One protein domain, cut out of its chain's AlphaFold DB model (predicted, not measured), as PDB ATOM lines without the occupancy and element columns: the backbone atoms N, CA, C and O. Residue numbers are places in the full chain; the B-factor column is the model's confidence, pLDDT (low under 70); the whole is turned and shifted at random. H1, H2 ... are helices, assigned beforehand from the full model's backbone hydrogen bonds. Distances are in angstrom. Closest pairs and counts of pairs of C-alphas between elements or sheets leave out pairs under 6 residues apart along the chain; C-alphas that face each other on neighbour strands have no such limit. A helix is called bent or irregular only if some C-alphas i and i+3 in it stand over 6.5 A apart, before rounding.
ATOM      1  N   ALA A  12     137.309 174.853 133.684       83.88
ATOM      2  CA  ALA A  12     138.612 174.451 134.193       83.88
ATOM      3  C   ALA A  12     138.587 174.320 135.730       83.88
ATOM      4  O   ALA A  12     138.017 175.161 136.424       83.88
ATOM      5  N   ASN A  13     139.211 173.264 136.270       87.44
ATOM      6  CA  ASN A  13     139.193 172.979 137.712       87.44
ATOM      7  C   ASN A  13     139.779 174.128 138.546       87.44
ATOM      8  O   ASN A  13     139.269 174.404 139.629       87.44
ATOM      9  N   CYS A  14     140.786 174.828 138.015       89.12
ATOM     10  CA  CYS A  14     141.367 176.026 138.622       89.12
ATOM     11  C   CYS A  14     140.316 177.094 138.947       89.12
ATOM     12  O   CYS A  14     140.389 177.698 140.011       89.12
ATOM     13  N   LEU A  15     139.312 177.286 138.086       91.00
ATOM     14  CA  LEU A  15     138.304 178.337 138.245       91.00
ATOM     15  C   LEU A  15     137.278 178.050 139.346       91.00
ATOM     16  O   LEU A  15     136.480 178.923 139.671       91.00
ATOM     17  N   ARG A  16     137.291 176.860 139.958       89.38
ATOM     18  CA  ARG A  16     136.438 176.576 141.126       89.38
ATOM     19  C   ARG A  16     136.765 177.484 142.311       89.38
ATOM     20  O   ARG A  16     135.881 177.760 143.109       89.38
ATOM     21  N   ALA A  17     138.010 177.946 142.396       88.62
ATOM     22  CA  ALA A  17     138.474 178.866 143.428       88.62
ATOM     23  C   ALA A  17     138.391 180.343 143.001       88.62
ATOM     24  O   ALA A  17     138.892 181.203 143.710       88.62
ATOM     25  N   LEU A  18     137.782 180.667 141.852       87.56
ATOM     26  CA  LEU A  18     137.768 182.037 141.323       87.56
ATOM     27  C   LEU A  18     137.089 183.038 142.272       87.56
ATOM     28  O   LEU A  18     137.493 184.192 142.347       87.56
ATOM     29  N   THR A  19     136.060 182.597 142.999       87.44
ATOM     30  CA  THR A  19     135.315 183.440 143.949       87.44
ATOM     31  C   THR A  19     136.008 183.607 145.295       87.44
ATOM     32  O   THR A  19     135.731 184.578 145.989       87.44
ATOM     33  N   ASP A  20     136.864 182.658 145.671       91.56
ATOM     34  CA  ASP A  20     137.608 182.669 146.933       91.56
ATOM     35  C   ASP A  20     139.012 182.085 146.707       91.56
ATOM     36  O   ASP A  20     139.256 180.900 146.964       91.56
ATOM     37  N   PRO A  21     139.926 182.871 146.110       91.50
ATOM     38  CA  PRO A  21     141.241 182.364 145.757       91.50
ATOM     39  C   PRO A  21     142.111 182.151 147.004       91.50
ATOM     40  O   PRO A  21     142.113 183.006 147.896       91.50
ATOM     41  N   PRO A  22     142.932 181.087 147.060       91.88
ATOM     42  CA  PRO A  22     143.804 180.835 148.204       91.88
ATOM     43  C   PRO A  22     144.725 182.032 148.523       91.88
ATOM     44  O   PRO A  22     145.287 182.618 147.594       91.88
ATOM     45  N   PRO A  23     144.976 182.371 149.804       92.75
ATOM     46  CA  PRO A  23     145.823 183.514 150.175       92.75
ATOM     47  C   PRO A  23     147.242 183.468 149.589       92.75
ATOM     48  O   PRO A  23     147.815 184.495 149.229       92.75
ATOM     49  N   VAL A  24     147.803 182.266 149.445       91.25
ATOM     50  CA  VAL A  24     149.123 182.063 148.831       91.25
ATOM     51  C   VAL A  24     149.134 182.461 147.350       91.25
ATOM     52  O   VAL A  24     150.089 183.075 146.886       91.25
ATOM     53  N   MET A  25     148.038 182.211 146.629       93.94
ATOM     54  CA  MET A  25     147.885 182.633 145.239       93.94
ATOM     55  C   MET A  25     147.719 184.152 145.153       93.94
ATOM     56  O   MET A  25     148.323 184.779 144.289       93.94
ATOM     57  N   GLN A  26     146.954 184.758 146.068       93.44
ATOM     58  CA  GLN A  26     146.833 186.220 146.152       93.44
ATOM     59  C   GLN A  26     148.201 186.877 146.372       93.44
ATOM     60  O   GLN A  26     148.526 187.848 145.701       93.44
ATOM     61  N   THR A  27     149.022 186.307 147.260       92.12
ATOM     62  CA  THR A  27     150.390 186.781 147.524       92.12
ATOM     63  C   THR A  27     151.250 186.701 146.265       92.12
ATOM     64  O   THR A  27     151.814 187.708 145.862       92.12
ATOM     65  N   LEU A  28     151.257 185.554 145.574       90.81
ATOM     66  CA  LEU A  28     152.013 185.368 144.330       90.81
ATOM     67  C   LEU A  28     151.622 186.384 143.245       90.81
ATOM     68  O   LEU A  28     152.485 186.912 142.545       90.81
ATOM     69  N   VAL A  29     150.326 186.670 143.096       92.94
ATOM     70  CA  VAL A  29     149.843 187.649 142.112       92.94
ATOM     71  C   VAL A  29     150.214 189.076 142.530       92.94
ATOM     72  O   VAL A  29     150.707 189.840 141.700       92.94
ATOM     73  N   ASN A  30     150.079 189.414 143.812       92.25
ATOM     74  CA  ASN A  30     150.474 190.722 144.336       92.25
ATOM     75  C   ASN A  30     151.984 190.972 144.192       92.25
ATOM     76  O   ASN A  30     152.381 192.074 143.818       92.25
ATOM     77  N   ASP A  31     152.815 189.950 144.408       88.06
ATOM     78  CA  ASP A  31     154.271 190.017 144.225       88.06
ATOM     79  C   ASP A  31     154.653 190.279 142.757       88.06
ATOM     80  O   ASP A  31     155.700 190.862 142.475       88.06
ATOM     81  N   SER A  32     153.778 189.916 141.809       85.31
ATOM     82  CA  SER A  32     153.916 190.270 140.388       85.31
ATOM     83  C   SER A  32     153.454 191.698 140.049       85.31
ATOM     84  O   SER A  32     153.511 192.109 138.890       85.31
ATOM     85  N   GLY A  33     152.987 192.466 141.041       89.56
ATOM     86  CA  GLY A  33     152.492 193.834 140.879       89.56
ATOM     87  C   GLY A  33     151.072 193.935 140.313       89.56
ATOM     88  O   GLY A  33     150.697 194.990 139.801       89.56
ATOM     89  N   ARG A  34     150.282 192.856 140.375       92.31
ATOM     90  CA  ARG A  34     148.895 192.801 139.885       92.31
ATOM     91  C   ARG A  34     147.918 192.445 141.003       92.31
ATOM     92  O   ARG A  34     148.316 191.846 141.992       92.31
ATOM     93  N   ASP A  35     146.638 192.765 140.817       92.69
ATOM     94  CA  ASP A  35     145.553 192.262 141.668       92.69
ATOM     95  C   ASP A  35     144.969 190.975 141.058       92.69
ATOM     96  O   ASP A  35     144.780 190.859 139.843       92.69
ATOM     97  N   ILE A  36     144.651 190.000 141.909       92.06
ATOM     98  CA  ILE A  36     144.011 188.743 141.510       92.06
ATOM     99  C   ILE A  36     142.657 188.946 140.818       92.06
ATOM    100  O   ILE A  36     142.262 188.134 139.983       92.06
ATOM    101  N   LYS A  37     141.951 190.035 141.142       91.06
ATOM    102  CA  LYS A  37     140.663 190.401 140.535       91.06
ATOM    103  C   LYS A  37     140.802 190.864 139.088       91.06
ATOM    104  O   LYS A  37     139.827 190.796 138.345       91.06
ATOM    105  N   ASP A  38     141.999 191.295 138.697       92.12
ATOM    106  CA  ASP A  38     142.293 191.773 137.346       92.12
ATOM    107  C   ASP A  38     142.714 190.636 136.406       92.12
ATOM    108  O   ASP A  38     143.008 190.881 135.234       92.12
ATOM    109  N   LEU A  39     142.794 189.398 136.905       92.19
ATOM    110  CA  LEU A  39     143.199 188.251 136.102       92.19
ATOM    111  C   LEU A  39     142.037 187.727 135.258       92.19
ATOM    112  O   LEU A  39     140.942 187.457 135.755       92.19
ATOM    113  N   ASN A  40     142.301 187.491 133.976       91.81
ATOM    114  CA  ASN A  40     141.400 186.700 133.144       91.81
ATOM    115  C   ASN A  40     141.507 185.192 133.476       91.81
ATOM    116  O   ASN A  40     142.392 184.755 134.208       91.81
ATOM    117  N   ASN A  41     140.612 184.364 132.927       92.50
ATOM    118  CA  ASN A  41     140.578 182.927 133.239       92.50
ATOM    119  C   ASN A  41     141.915 182.193 132.964       92.50
ATOM    120  O   ASN A  41     142.359 181.454 133.846       92.50
ATOM    121  N   PRO A  42     142.566 182.347 131.788       91.56
ATOM    122  CA  PRO A  42     143.910 181.810 131.560       91.56
ATOM    123  C   PRO A  42     144.942 182.245 132.604       91.56
ATOM    124  O   PRO A  42     145.650 181.395 133.137       91.56
ATOM    125  N   GLU A  43     144.999 183.537 132.927       92.88
ATOM    126  CA  GLU A  43     145.922 184.094 133.922       92.88
ATOM    127  C   GLU A  43     145.665 183.527 135.314       92.88
ATOM    128  O   GLU A  43     146.595 183.074 135.975       92.88
ATOM    129  N   PHE A  44     144.400 183.468 135.731       93.88
ATOM    130  CA  PHE A  44     144.008 182.881 137.006       93.88
ATOM    131  C   PHE A  44     144.452 181.419 137.100       93.88
ATOM    132  O   PHE A  44     145.025 180.988 138.099       93.88
ATOM    133  N   CYS A  45     144.220 180.638 136.046       93.50
ATOM    134  CA  CYS A  45     144.629 179.240 136.008       93.50
ATOM    135  C   CYS A  45     146.151 179.067 135.989       93.50
ATOM    136  O   CYS A  45     146.655 178.155 136.645       93.50
ATOM    137  N   ALA A  46     146.881 179.939 135.290       93.44
ATOM    138  CA  ALA A  46     148.338 179.936 135.295       93.44
ATOM    139  C   ALA A  46     148.897 180.292 136.682       93.44
ATOM    140  O   ALA A  46     149.763 179.580 137.180       93.44
ATOM    141  N   ALA A  47     148.355 181.316 137.347       94.25
ATOM    142  CA  ALA A  47     148.744 181.708 138.701       94.25
ATOM    143  C   ALA A  47     148.397 180.633 139.751       94.25
ATOM    144  O   ALA A  47     149.191 180.362 140.654       94.25
ATOM    145  N   HIS A  48     147.254 179.954 139.608       94.44
ATOM    146  CA  HIS A  48     146.910 178.802 140.445       94.44
ATOM    147  C   HIS A  48     147.939 177.678 140.253       94.44
ATOM    148  O   HIS A  48     148.495 177.180 141.229       94.44
ATOM    149  N   LEU A  49     148.257 177.301 139.013       94.19
ATOM    150  CA  LEU A  49     149.260 176.264 138.768       94.19
ATOM    151  C   LEU A  49     150.649 176.671 139.286       94.19
ATOM    152  O   LEU A  49     151.304 175.871 139.947       94.19
ATOM    153  N   ALA A  50     151.057 177.923 139.076       94.81
ATOM    154  CA  ALA A  50     152.310 178.460 139.601       94.81
ATOM    155  C   ALA A  50     152.382 178.370 141.132       94.81
ATOM    156  O   ALA A  50     153.438 178.059 141.673       94.81
ATOM    157  N   THR A  51     151.256 178.564 141.824       94.38
ATOM    158  CA  THR A  51     151.150 178.391 143.281       94.38
ATOM    159  C   THR A  51     151.421 176.945 143.705       94.38
ATOM    160  O   THR A  51     152.108 176.714 144.696       94.38
ATOM    161  N   LEU A  52     150.914 175.962 142.955       93.69
ATOM    162  CA  LEU A  52     151.175 174.544 143.228       93.69
ATOM    163  C   LEU A  52     152.652 174.196 143.002       93.69
ATOM    164  O   LEU A  52     153.249 173.502 143.820       93.69
ATOM    165  N   CYS A  53     153.246 174.710 141.923       94.62
ATOM    166  CA  CYS A  53     154.670 174.533 141.642       94.62
ATOM    167  C   CYS A  53     155.544 175.175 142.726       94.62
ATOM    168  O   CYS A  53     156.490 174.557 143.200       94.62
ATOM    169  N   ASP A  54     155.205 176.390 143.159       93.12
ATOM    170  CA  ASP A  54     155.916 177.094 144.228       93.12
ATOM    171  C   ASP A  54     155.843 176.334 145.560       93.12
ATOM    172  O   ASP A  54     156.851 176.203 146.250       93.12
ATOM    173  N   ALA A  55     154.683 175.765 145.898       91.44
ATOM    174  CA  ALA A  55     154.541 174.913 147.075       91.44
ATOM    175  C   ALA A  55     155.419 173.652 146.986       91.44
ATOM    176  O   ALA A  55     156.088 173.312 147.959       91.44
ATOM    177  N   ALA A  56     155.465 172.994 145.823       91.69
ATOM    178  CA  ALA A  56     156.314 171.822 145.614       91.69
ATOM    179  C   ALA A  56     157.810 172.155 145.759       91.69
ATOM    180  O   ALA A  56     158.536 171.419 146.422       91.69
ATOM    181  N   ILE A  57     158.260 173.279 145.189       92.38
ATOM    182  CA  ILE A  57     159.646 173.755 145.317       92.38
ATOM    183  C   ILE A  57     159.986 174.012 146.787       92.38
ATOM    184  O   ILE A  57     160.992 173.511 147.281       92.38
ATOM    185  N   ARG A  58     159.128 174.736 147.514       90.44
ATOM    186  CA  ARG A  58     159.363 175.049 148.932       90.44
ATOM    187  C   ARG A  58     159.458 173.800 149.798       90.44
ATOM    188  O   ARG A  58     160.311 173.741 150.675       90.44
ATOM    189  N   GLU A  59     158.593 172.815 149.584       89.06
ATOM    190  CA  GLU A  59     158.649 171.574 150.363       89.06
ATOM    191  C   GLU A  59     159.883 170.730 150.011       89.06
ATOM    192  O   GLU A  59     160.504 170.172 150.911       89.06
ATOM    193  N   PHE A  60     160.329 170.736 148.751       89.19
ATOM    194  CA  PHE A  60     161.616 170.148 148.371       89.19
ATOM    195  C   PHE A  60     162.799 170.840 149.082       89.19
ATOM    196  O   PHE A  60     163.653 170.181 149.676       89.19
ATOM    197  N   GLU A  61     162.824 172.177 149.112       88.50
ATOM    198  CA  GLU A  61     163.872 172.970 149.778       88.50
ATOM    199  C   GLU A  61     163.920 172.773 151.300       88.50
ATOM    200  O   GLU A  61     164.972 172.952 151.924       88.50
ATOM    201  N   ARG A  62     162.810 172.351 151.919       87.38
ATOM    202  CA  ARG A  62     162.751 172.009 153.351       87.38
ATOM    203  C   ARG A  62     163.503 170.721 153.709       87.38
ATOM    204  O   ARG A  62     163.500 170.347 154.882       87.38
ATOM    205  N   LYS A  63     164.237 170.141 152.751       69.75
ATOM    206  CA  LYS A  63     165.121 168.974 152.885       69.75
ATOM    207  C   LYS A  63     164.370 167.692 153.206       69.75
ATOM    208  O   LYS A  63     164.763 166.948 154.102       69.75
ATOM    209  N   ASP A  64     163.311 167.435 152.451       68.31
ATOM    210  CA  ASP A  64     162.779 166.083 152.377       68.31
ATOM    211  C   ASP A  64     163.726 165.234 151.515       68.31
ATOM    212  O   ASP A  64     163.823 165.416 150.303       68.31
ATOM    213  N   GLU A  65     164.454 164.322 152.159       72.94
ATOM    214  CA  GLU A  65     165.358 163.373 151.496       72.94
ATOM    215  C   GLU A  65     164.619 162.429 150.529       72.94
ATOM    216  O   GLU A  65     165.242 161.820 149.656       72.94
ATOM    217  N   PHE A  66     163.285 162.363 150.638       77.38
ATOM    218  CA  PHE A  66     162.420 161.569 149.777       77.38
ATOM    219  C   PHE A  66     161.732 162.377 148.662       77.38
ATOM    220  O   PHE A  66     160.999 161.808 147.851       77.38
ATOM    221  N   ALA A  67     161.965 163.685 148.552       84.75
ATOM    222  CA  ALA A  67     161.417 164.459 147.445       84.75
ATOM    223  C   ALA A  67     162.339 164.389 146.216       84.75
ATOM    224  O   ALA A  67     163.557 164.526 146.315       84.75
ATOM    225  N   ARG A  68     161.760 164.192 145.024       85.88
ATOM    226  CA  ARG A  68     162.483 164.194 143.741       85.88
ATOM    227  C   ARG A  68     161.694 164.966 142.693       85.88
ATOM    228  O   ARG A  68     160.514 164.692 142.479       85.88
ATOM    229  N   PHE A  69     162.362 165.880 141.998       90.25
ATOM    230  CA  PHE A  69     161.857 166.430 140.743       90.25
ATOM    231  C   PHE A  69     162.368 165.586 139.583       90.25
ATOM    232  O   PHE A  69     163.551 165.265 139.523       90.25
ATOM    233  N   VAL A  70     161.476 165.227 138.663       88.75
ATOM    234  CA  VAL A  70     161.815 164.410 137.496       88.75
ATOM    235  C   VAL A  70     161.118 164.987 136.275       88.75
ATOM    236  O   VAL A  70     159.899 165.170 136.280       88.75
ATOM    237  N   ASN A  71     161.884 165.255 135.217       88.12
ATOM    238  CA  ASN A  71     161.308 165.624 133.933       88.12
ATOM    239  C   ASN A  71     160.610 164.401 133.317       88.12
ATOM    240  O   ASN A  71     161.195 163.324 133.207       88.12
ATOM    241  N   TYR A  72     159.360 164.572 132.887       84.06
ATOM    242  CA  TYR A  72     158.545 163.497 132.320       84.06
ATOM    243  C   TYR A  72     159.177 162.816 131.093       84.06
ATOM    244  O   TYR A  72     158.975 161.621 130.897       84.06
ATOM    245  N   VAL A  73     159.955 163.547 130.290       84.00
ATOM    246  CA  VAL A  73     160.683 163.007 129.128       84.00
ATOM    247  C   VAL A  73     161.726 161.979 129.563       84.00
ATOM    248  O   VAL A  73     161.863 160.944 128.920       84.00
ATOM    249  N   ASN A  74     162.403 162.232 130.685       82.88
ATOM    250  CA  ASN A  74     163.472 161.377 131.205       82.88
ATOM    251  C   ASN A  74     162.948 160.317 132.189       82.88
ATOM    252  O   ASN A  74     163.646 159.355 132.495       82.88
ATOM    253  N   LEU A  75     161.720 160.482 132.698       85.44
ATOM    254  CA  LEU A  75     161.126 159.618 133.719       85.44
ATOM    255  C   LEU A  75     161.182 158.116 133.383       85.44
ATOM    256  O   LEU A  75     161.470 157.353 134.304       85.44
ATOM    257  N   PRO A  76     160.922 157.652 132.141       84.69
ATOM    258  CA  PRO A  76     160.988 156.226 131.835       84.69
ATOM    259  C   PRO A  76     162.358 155.613 132.119       84.69
ATOM    260  O   PRO A  76     162.413 154.557 132.740       84.69
ATOM    261  N   ASP A  77     163.438 156.282 131.720       86.31
ATOM    262  CA  ASP A  77     164.801 155.778 131.907       86.31
ATOM    263  C   ASP A  77     165.228 155.936 133.373       86.31
ATOM    264  O   ASP A  77     165.654 154.977 134.021       86.31
ATOM    265  N   LEU A  78     164.965 157.113 133.955       88.75
ATOM    266  CA  LEU A  78     165.289 157.410 135.352       88.75
ATOM    267  C   LEU A  78     164.574 156.504 136.349       88.75
ATOM    268  O   LEU A  78     165.126 156.224 137.415       88.75
ATOM    269  N   MET A  79     163.372 156.024 136.019       89.50
ATOM    270  CA  MET A  79     162.645 155.068 136.851       89.50
ATOM    271  C   MET A  79     163.491 153.822 137.123       89.50
ATOM    272  O   MET A  79     163.612 153.397 138.269       89.50
ATOM    273  N   TRP A  80     164.085 153.258 136.073       90.88
ATOM    274  CA  TRP A  80     164.823 152.002 136.151       90.88
ATOM    275  C   TRP A  80     166.255 152.185 136.638       90.88
ATOM    276  O   TRP A  80     166.758 151.324 137.349       90.88
ATOM    277  N   GLU A  81     166.903 153.277 136.240       90.44
ATOM    278  CA  GLU A  81     168.336 153.483 136.470       90.44
ATOM    279  C   GLU A  81     168.643 154.173 137.800       90.44
ATOM    280  O   GLU A  81     169.732 153.996 138.341       90.44
ATOM    281  N   SER A  82     167.704 154.959 138.336       89.12
ATOM    282  CA  SER A  82     167.963 155.770 139.529       89.12
ATOM    283  C   SER A  82     166.868 155.683 140.586       89.12
ATOM    284  O   SER A  82     167.156 155.398 141.745       89.12
ATOM    285  N   ILE A  83     165.602 155.876 140.221       90.44
ATOM    286  CA  ILE A  83     164.518 155.981 141.208       90.44
ATOM    287  C   ILE A  83     164.314 154.645 141.935       90.44
ATOM    288  O   ILE A  83     164.378 154.593 143.159       90.44
ATOM    289  N   LEU A  84     164.099 153.543 141.220       92.25
ATOM    290  CA  LEU A  84     163.917 152.245 141.872       92.25
ATOM    291  C   LEU A  84     165.143 151.796 142.689       92.25
ATOM    292  O   LEU A  84     164.954 151.498 143.871       92.25
ATOM    293  N   PRO A  85     166.376 151.800 142.146       92.00
ATOM    294  CA  PRO A  85     167.529 151.314 142.897       92.00
ATOM    295  C   PRO A  85     167.966 152.262 144.022       92.00
ATOM    296  O   PRO A  85     168.266 151.795 145.112       92.00
ATOM    297  N   ASN A  86     167.966 153.583 143.816       88.69
ATOM    298  CA  ASN A  86     168.588 154.516 144.768       88.69
ATOM    299  C   ASN A  86     167.586 155.201 145.699       88.69
ATOM    300  O   ASN A  86     167.950 155.634 146.790       88.69
ATOM    301  N   HIS A  87     166.335 155.361 145.265       87.38
ATOM    302  CA  HIS A  87     165.312 156.031 146.067       87.38
ATOM    303  C   HIS A  87     164.449 155.036 146.839       87.38
ATOM    304  O   HIS A  87     164.160 155.239 148.016       87.38
ATOM    305  N   PHE A  88     164.061 153.942 146.182       90.62
ATOM    306  CA  PHE A  88     163.250 152.892 146.795       90.62
ATOM    307  C   PHE A  88     164.063 151.681 147.267       90.62
ATOM    308  O   PHE A  88     163.493 150.821 147.935       90.62
ATOM    309  N   ASN A  89     165.371 151.630 146.980       91.75
ATOM    310  CA  ASN A  89     166.253 150.508 147.325       91.75
ATOM    311  C   ASN A  89     165.718 149.162 146.813       91.75
ATOM    312  O   ASN A  89     165.685 148.172 147.542       91.75
ATOM    313  N   VAL A  90     165.230 149.145 145.569       94.75
ATOM    314  CA  VAL A  90     164.739 147.933 144.906       94.75
ATOM    315  C   VAL A  90     165.913 147.197 144.270       94.75
ATOM    316  O   VAL A  90     166.703 147.793 143.543       94.75
ATOM    317  N   GLU A  91     166.002 145.897 144.523       95.38
ATOM    318  CA  GLU A  91     167.058 145.030 143.999       95.38
ATOM    319  C   GLU A  91     166.925 144.805 142.484       95.38
ATOM    320  O   GLU A  91     165.817 144.723 141.945       95.38
ATOM    321  N   ASP A  92     168.054 144.597 141.801       93.19
ATOM    322  CA  ASP A  92     168.112 144.423 140.340       93.19
ATOM    323  C   ASP A  92     167.163 143.333 139.819       93.19
ATOM    324  O   ASP A  92     166.507 143.499 138.790       93.19
ATOM    325  N   LEU A  93     167.045 142.214 140.543       94.25
ATOM    326  CA  LEU A  93     166.151 141.120 140.155       94.25
ATOM    327  C   LEU A  93     164.678 141.557 140.158       94.25
ATOM    328  O   LEU A  93     163.916 141.179 139.265       94.25
ATOM    329  N   ASP A  94     164.275 142.359 141.143       94.81
ATOM    330  CA  ASP A  94     162.914 142.879 141.245       94.81
ATOM    331  C   ASP A  94     162.652 143.953 140.186       94.81
ATOM    332  O   ASP A  94     161.579 143.961 139.577       94.81
ATOM    333  N   ILE A  95     163.649 144.789 139.881       92.81
ATOM    334  CA  ILE A  95     163.592 145.759 138.780       92.81
ATOM    335  C   ILE A  95     163.363 145.041 137.443       92.81
ATOM    336  O   ILE A  95     162.476 145.429 136.678       92.81
ATOM    337  N   GLU A  96     164.099 143.966 137.158       91.38
ATOM    338  CA  GLU A  96     163.929 143.193 135.922       91.38
ATOM    339  C   GLU A  96     162.557 142.504 135.849       91.38
ATOM    340  O   GLU A  96     161.885 142.543 134.811       91.38
ATOM    341  N   ASN A  97     162.072 141.960 136.970       89.62
ATOM    342  CA  ASN A  97     160.714 141.416 137.059       89.62
ATOM    343  C   ASN A  97     159.650 142.494 136.791       89.62
ATOM    344  O   ASN A  97     158.682 142.256 136.059       89.62
ATOM    345  N   MET A  98     159.831 143.699 137.340       89.12
ATOM    346  CA  MET A  98     158.944 144.839 137.115       89.12
ATOM    347  C   MET A  98     158.960 145.308 135.659       89.12
ATOM    348  O   MET A  98     157.888 145.548 135.099       89.12
ATOM    349  N   LYS A  99     160.132 145.393 135.015       86.12
ATOM    350  CA  LYS A  99     160.247 145.708 133.579       86.12
ATOM    351  C   LYS A  99     159.486 144.686 132.737       86.12
ATOM    352  O   LYS A  99     158.671 145.061 131.888       86.12
ATOM    353  N   ALA A 100     159.686 143.393 133.006       82.19
ATOM    354  CA  ALA A 100     158.978 142.320 132.315       82.19
ATOM    355  C   ALA A 100     157.453 142.454 132.483       82.19
ATOM    356  O   ALA A 100     156.718 142.404 131.496       82.19
ATOM    357  N   ALA A 101     156.968 142.726 133.697       80.56
ATOM    358  CA  ALA A 101     155.549 142.966 133.950       80.56
ATOM    359  C   ALA A 101     155.018 144.224 133.237       80.56
ATOM    360  O   ALA A 101     153.958 144.181 132.610       80.56
ATOM    361  N   ALA A 102     155.750 145.338 133.266       77.12
ATOM    362  CA  ALA A 102     155.332 146.596 132.651       77.12
ATOM    363  C   ALA A 102     155.150 146.471 131.126       77.12
ATOM    364  O   ALA A 102     154.190 147.011 130.571       77.12
ATOM    365  N   THR A 103     156.000 145.691 130.447       64.00
ATOM    366  CA  THR A 103     155.848 145.413 129.004       64.00
ATOM    367  C   THR A 103     154.612 144.570 128.670       64.00
ATOM    368  O   THR A 103     154.053 144.693 127.575       64.00
ATOM    369  N   LEU A 104     154.150 143.735 129.606       54.88
ATOM    370  CA  LEU A 104     152.934 142.935 129.445       54.88
ATOM    371  C   LEU A 104     151.668 143.795 129.568       54.88
ATOM    372  O   LEU A 104     150.685 143.525 128.875       54.88
ATOM    373  N   TYR A 105     151.701 144.847 130.392       49.50
ATOM    374  CA  TYR A 105     150.552 145.725 130.650       49.50
ATOM    375  C   TYR A 105     150.505 146.998 129.790       49.50
ATOM    376  O   TYR A 105     149.418 147.547 129.603       49.50
ATOM    377  N   SER A 106     151.622 147.453 129.204       50.28
ATOM    378  CA  SER A 106     151.626 148.617 128.294       50.28
ATOM    379  C   SER A 106     150.934 148.338 126.951       50.28
ATOM    380  O   SER A 106     150.560 149.259 126.220       50.28
ATOM    381  N   LYS A 107     150.676 147.061 126.645       50.53
ATOM    382  CA  LYS A 107     149.827 146.638 125.531       50.53
ATOM    383  C   LYS A 107     148.362 146.800 125.927       50.53
ATOM    384  O   LYS A 107     147.708 145.864 126.381       50.53
ATOM    385  N   GLY A 108     147.837 148.010 125.740       48.91
ATOM    386  CA  GLY A 108     146.400 148.265 125.804       48.91
ATOM    387  C   GLY A 108     145.625 147.209 125.006       48.91
ATOM    388  O   GLY A 108     146.018 146.842 123.902       48.91
ATOM    389  N   ARG A 109     144.536 146.682 125.573       49.06
ATOM    390  CA  ARG A 109     143.683 145.700 124.887       49.06
ATOM    391  C   ARG A 109     143.148 146.299 123.571       49.06
ATOM    392  O   ARG A 109     142.643 147.418 123.575       49.06
ATOM    393  N   GLY A 110     143.212 145.542 122.471       61.59
ATOM    394  CA  GLY A 110     142.644 145.924 121.165       61.59
ATOM    395  C   GLY A 110     143.585 146.743 120.267       61.59
ATOM    396  O   GLY A 110     144.803 146.611 120.353       61.59
ATOM    397  N   ASP A 111     143.021 147.603 119.414       56.88
ATOM    398  CA  ASP A 111     143.697 148.339 118.317       56.88
ATOM    399  C   ASP A 111     144.802 149.332 118.742       56.88
ATOM    400  O   ASP A 111     145.319 150.097 117.921       56.88
ATOM    401  N   MET A 112     145.135 149.393 120.030       52.84
ATOM    402  CA  MET A 112     146.151 150.279 120.605       52.84
ATOM    403  C   MET A 112     147.368 149.509 121.146       52.84
ATOM    404  O   MET A 112     148.333 150.144 121.564       52.84
ATOM    405  N   ALA A 113     147.357 148.171 121.108       52.09
ATOM    406  CA  ALA A 113     148.522 147.359 121.450       52.09
ATOM    407  C   ALA A 113     149.688 147.638 120.480       52.09
ATOM    408  O   ALA A 113     149.491 147.684 119.267       52.09
ATOM    409  N   ASN A 114     150.907 147.778 121.014       52.62
ATOM    410  CA  ASN A 114     152.149 148.024 120.262       52.62
ATOM    411  C   ASN A 114     152.207 149.347 119.473       52.62
ATOM    412  O   ASN A 114     152.988 149.454 118.528       52.62
ATOM    413  N   LYS A 115     151.402 150.358 119.819       55.78
ATOM    414  CA  LYS A 115     151.605 151.695 119.249       55.78
ATOM    415  C   LYS A 115     152.752 152.395 119.962       55.78
ATOM    416  O   LYS A 115     152.797 152.427 121.187       55.78
ATOM    417  N   ASP A 131     146.474 183.856 124.628       86.06
ATOM    418  CA  ASP A 131     146.220 184.204 126.029       86.06
ATOM    419  C   ASP A 131     146.753 183.144 126.999       86.06
ATOM    420  O   ASP A 131     147.357 183.486 128.010       86.06
ATOM    421  N   ILE A 132     146.594 181.855 126.676       87.56
ATOM    422  CA  ILE A 132     147.148 180.754 127.477       87.56
ATOM    423  C   ILE A 132     148.675 180.790 127.455       87.56
ATOM    424  O   ILE A 132     149.298 180.648 128.506       87.56
ATOM    425  N   ARG A 133     149.287 180.993 126.280       87.62
ATOM    426  CA  ARG A 133     150.751 181.072 126.159       87.62
ATOM    427  C   ARG A 133     151.304 182.257 126.948       87.62
ATOM    428  O   ARG A 133     152.247 182.086 127.710       87.62
ATOM    429  N   SER A 134     150.682 183.426 126.811       89.69
ATOM    430  CA  SER A 134     151.055 184.642 127.534       89.69
ATOM    431  C   SER A 134     150.913 184.458 129.046       89.69
ATOM    432  O   SER A 134     151.844 184.752 129.786       89.69
ATOM    433  N   ALA A 135     149.788 183.911 129.514       90.00
ATOM    434  CA  ALA A 135     149.559 183.640 130.932       90.00
ATOM    435  C   ALA A 135     150.579 182.647 131.512       90.00
ATOM    436  O   ALA A 135     151.121 182.877 132.595       90.00
ATOM    437  N   ALA A 136     150.872 181.562 130.788       90.38
ATOM    438  CA  ALA A 136     151.890 180.594 131.186       90.38
ATOM    439  C   ALA A 136     153.282 181.240 131.247       90.38
ATOM    440  O   ALA A 136     154.002 181.041 132.222       90.38
ATOM    441  N   GLN A 137     153.627 182.073 130.264       90.94
ATOM    442  CA  GLN A 137     154.892 182.801 130.256       90.94
ATOM    443  C   GLN A 137     155.021 183.735 131.468       90.94
ATOM    444  O   GLN A 137     156.079 183.787 132.089       90.94
ATOM    445  N   SER A 138     153.954 184.459 131.823       89.44
ATOM    446  CA  SER A 138     153.980 185.439 132.915       89.44
ATOM    447  C   SER A 138     154.047 184.814 134.308       89.44
ATOM    448  O   SER A 138     154.736 185.353 135.168       89.44
ATOM    449  N   PHE A 139     153.334 183.709 134.548       90.94
ATOM    450  CA  PHE A 139     153.200 183.149 135.900       90.94
ATOM    451  C   PHE A 139     153.941 181.826 136.109       90.94
ATOM    452  O   PHE A 139     154.397 181.556 137.218       90.94
ATOM    453  N   LEU A 140     154.051 180.987 135.077       91.06
ATOM    454  CA  LEU A 140     154.511 179.605 135.223       91.06
ATOM    455  C   LEU A 140     155.965 179.401 134.795       91.06
ATOM    456  O   LEU A 140     156.647 178.579 135.401       91.06
ATOM    457  N   GLN A 141     156.446 180.143 133.793       92.31
ATOM    458  CA  GLN A 141     157.752 179.902 133.168       92.31
ATOM    459  C   GLN A 141     158.903 179.863 134.181       92.31
ATOM    460  O   GLN A 141     159.654 178.895 134.209       92.31
ATOM    461  N   ALA A 142     158.994 180.858 135.066       92.38
ATOM    462  CA  ALA A 142     160.053 180.904 136.073       92.38
ATOM    463  C   ALA A 142     160.018 179.683 137.009       92.38
ATOM    464  O   ALA A 142     161.054 179.119 137.343       92.38
ATOM    465  N   LYS A 143     158.819 179.232 137.408       93.81
ATOM    466  CA  LYS A 143     158.659 178.046 138.264       93.81
ATOM    467  C   LYS A 143     159.005 176.762 137.520       93.81
ATOM    468  O   LYS A 143     159.610 175.873 138.108       93.81
ATOM    469  N   PHE A 144     158.642 176.672 136.241       93.25
ATOM    470  CA  PHE A 144     159.038 175.564 135.378       93.25
ATOM    471  C   PHE A 144     160.563 175.463 135.274       93.25
ATOM    472  O   PHE A 144     161.106 174.398 135.538       93.25
ATOM    473  N   GLU A 145     161.250 176.567 134.982       94.25
ATOM    474  CA  GLU A 145     162.716 176.607 134.883       94.25
ATOM    475  C   GLU A 145     163.395 176.193 136.193       94.25
ATOM    476  O   GLU A 145     164.345 175.411 136.170       94.25
ATOM    477  N   THR A 146     162.878 176.643 137.343       94.38
ATOM    478  CA  THR A 146     163.371 176.188 138.650       94.38
ATOM    479  C   THR A 146     163.195 174.680 138.835       94.38
ATOM    480  O   THR A 146     164.147 174.002 139.204       94.38
ATOM    481  N   MET A 147     162.007 174.126 138.567       93.62
ATOM    482  CA  MET A 147     161.776 172.678 138.696       93.62
ATOM    483  C   MET A 147     162.632 171.866 137.718       93.62
ATOM    484  O   MET A 147     163.099 170.787 138.076       93.62
ATOM    485  N   GLU A 148     162.861 172.380 136.508       92.81
ATOM    486  CA  GLU A 148     163.734 171.752 135.517       92.81
ATOM    487  C   GLU A 148     165.173 171.681 136.039       92.81
ATOM    488  O   GLU A 148     165.781 170.611 136.026       92.81
ATOM    489  N   GLN A 149     165.686 172.781 136.596       92.38
ATOM    490  CA  GLN A 149     167.005 172.811 137.221       92.38
ATOM    491  C   GLN A 149     167.103 171.826 138.399       92.38
ATOM    492  O   GLN A 149     168.036 171.026 138.451       92.38
ATOM    493  N   LEU A 150     166.111 171.822 139.295       90.94
ATOM    494  CA  LEU A 150     166.052 170.877 140.417       90.94
ATOM    495  C   LEU A 150     165.976 169.418 139.943       90.94
ATOM    496  O   LEU A 150     166.455 168.515 140.629       90.94
ATOM    497  N   SER A 151     165.379 169.156 138.778       89.75
ATOM    498  CA  SER A 151     165.332 167.805 138.217       89.75
ATOM    499  C   SER A 151     166.719 167.310 137.792       89.75
ATOM    500  O   SER A 151     167.067 166.165 138.066       89.75
ATOM    501  N   LEU A 152     167.549 168.189 137.222       85.19
ATOM    502  CA  LEU A 152     168.921 167.864 136.814       85.19
ATOM    503  C   LEU A 152     169.828 167.583 138.019       85.19
ATOM    504  O   LEU A 152     170.642 166.663 137.976       85.19
ATOM    505  N   GLU A 153     169.662 168.335 139.108       78.75
ATOM    506  CA  GLU A 153     170.406 168.132 140.359       78.75
ATOM    507  C   GLU A 153     170.056 166.796 141.038       78.75
ATOM    508  O   GLU A 153     170.920 166.170 141.644       78.75
ATOM    509  N   ASN A 154     168.818 166.312 140.883       66.06
ATOM    510  CA  ASN A 154     168.357 165.025 141.424       66.06
ATOM    511  C   ASN A 154     168.838 163.791 140.642       66.06
ATOM    512  O   ASN A 154     168.546 162.665 141.050       66.06
ATOM    513  N   THR A 155     169.513 163.992 139.509       57.78
ATOM    514  CA  THR A 155     169.949 162.909 138.613       57.78
ATOM    515  C   THR A 155     171.445 162.579 138.753       57.78
ATOM    516  O   THR A 155     171.936 161.691 138.059       57.78
TER     517      THR A 155
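AT A GLANCE: This is residues 12 to 115 and 131 to 155 of the 156 residues of the protein "Hypothetical protein" of Cyclophora tenuis (UniProt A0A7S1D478). Two separate helical lobes are joined by a long link, residues 62 to 74. The larger lobe is built on the long helix H3, with H6 and H7 following one another alongside it and the short helices H1 and H2 packing on it, H2 crosswise; the smaller lobe is the hairpin of H4 and H5, with residues 106 to 115 running on after H5. The printed part has 129 residues, with seven named helices in the order H1 to H7 and no named strand, and its class is all helix. The whole is loose, with a radius of gyration of the C-alphas of 19.3 A, and flat, spanning 55 by 42 by 23 A.

IN THESE COORDINATES: H1 covers residues 13 to 17, beginning at C-alpha 13 (139.193, 172.979, 137.712), and H2 covers residues 23 to 31. H3, residues 41 to 61, is the longest helix at 30.3 A and begins at C-alpha 41 (140.578, 182.927, 133.239). H4 is residues 75 to 87, 13.5 A long, and is irregular: C-alphas 81 and 84 are 7.1 A apart. H5, residues 92 to 105, measures 20.1 A. H6 is residues 131 to 139, 12.1 A, and H7 is residues 141 to 153, 18.7 A, ending at C-alpha 153 (170.406, 168.132, 140.359).

HOW THE PARTS SIT: H3 is the hub, touching four other helices. H1 touches residues 41 to 49 of H3, the closest C-alphas being those of Cys 14 and Cys 45, 5.3 A apart. H2 touches residues 47 to 51 of H3, about perpendicular at 77 degrees, with the C-alphas of Met 25 and Thr 51 closest at 5.7 A. H6 touches residues 42 to 50 of H3 at a shallow tilt of 32 degrees, the same way; the closest C-alphas, of Glu 43 and Ala 135, are 4.7 A apart. H7, with residues 143 to 147, touches residues 50 to 57 of H3 at a shallow tilt of 29 degrees, the same way; the C-alphas of Cys 53 and Lys 143 are closest at 6.3 A. H6 and H7 meet only through their link. H4 and H5 form a helical hairpin, opposite ways at a shallow tilt of 32 degrees, only just short of steep; residues 80 to 85 touch residues 92 to 95, with the C-alphas of Trp 80 and Ile 95 closest at 6.9 A. H3 and H4 are apart, as are H4 and H7. Every O i to N i+4 pair is within hydrogen-bond range in H2, H3, H5, H6 and H7; H4 has 5 of 9, and H1 has 0 of 1 but 2 of 2 O i to N i+3 pairs.

THE WHOLE: The two C-alphas farthest apart, of Asp 38 and Leu 93, are 56.1 A apart. Residues 116 to 130 are not printed, and C-alphas 115 and 131 are 33.6 A apart across the cut. The link from H3 to H4 is long, with 13 residues. The mean pLDDT of the printed part is 85.5; residues 63 to 64, 103 to 115 and 154 to 155 are under 70.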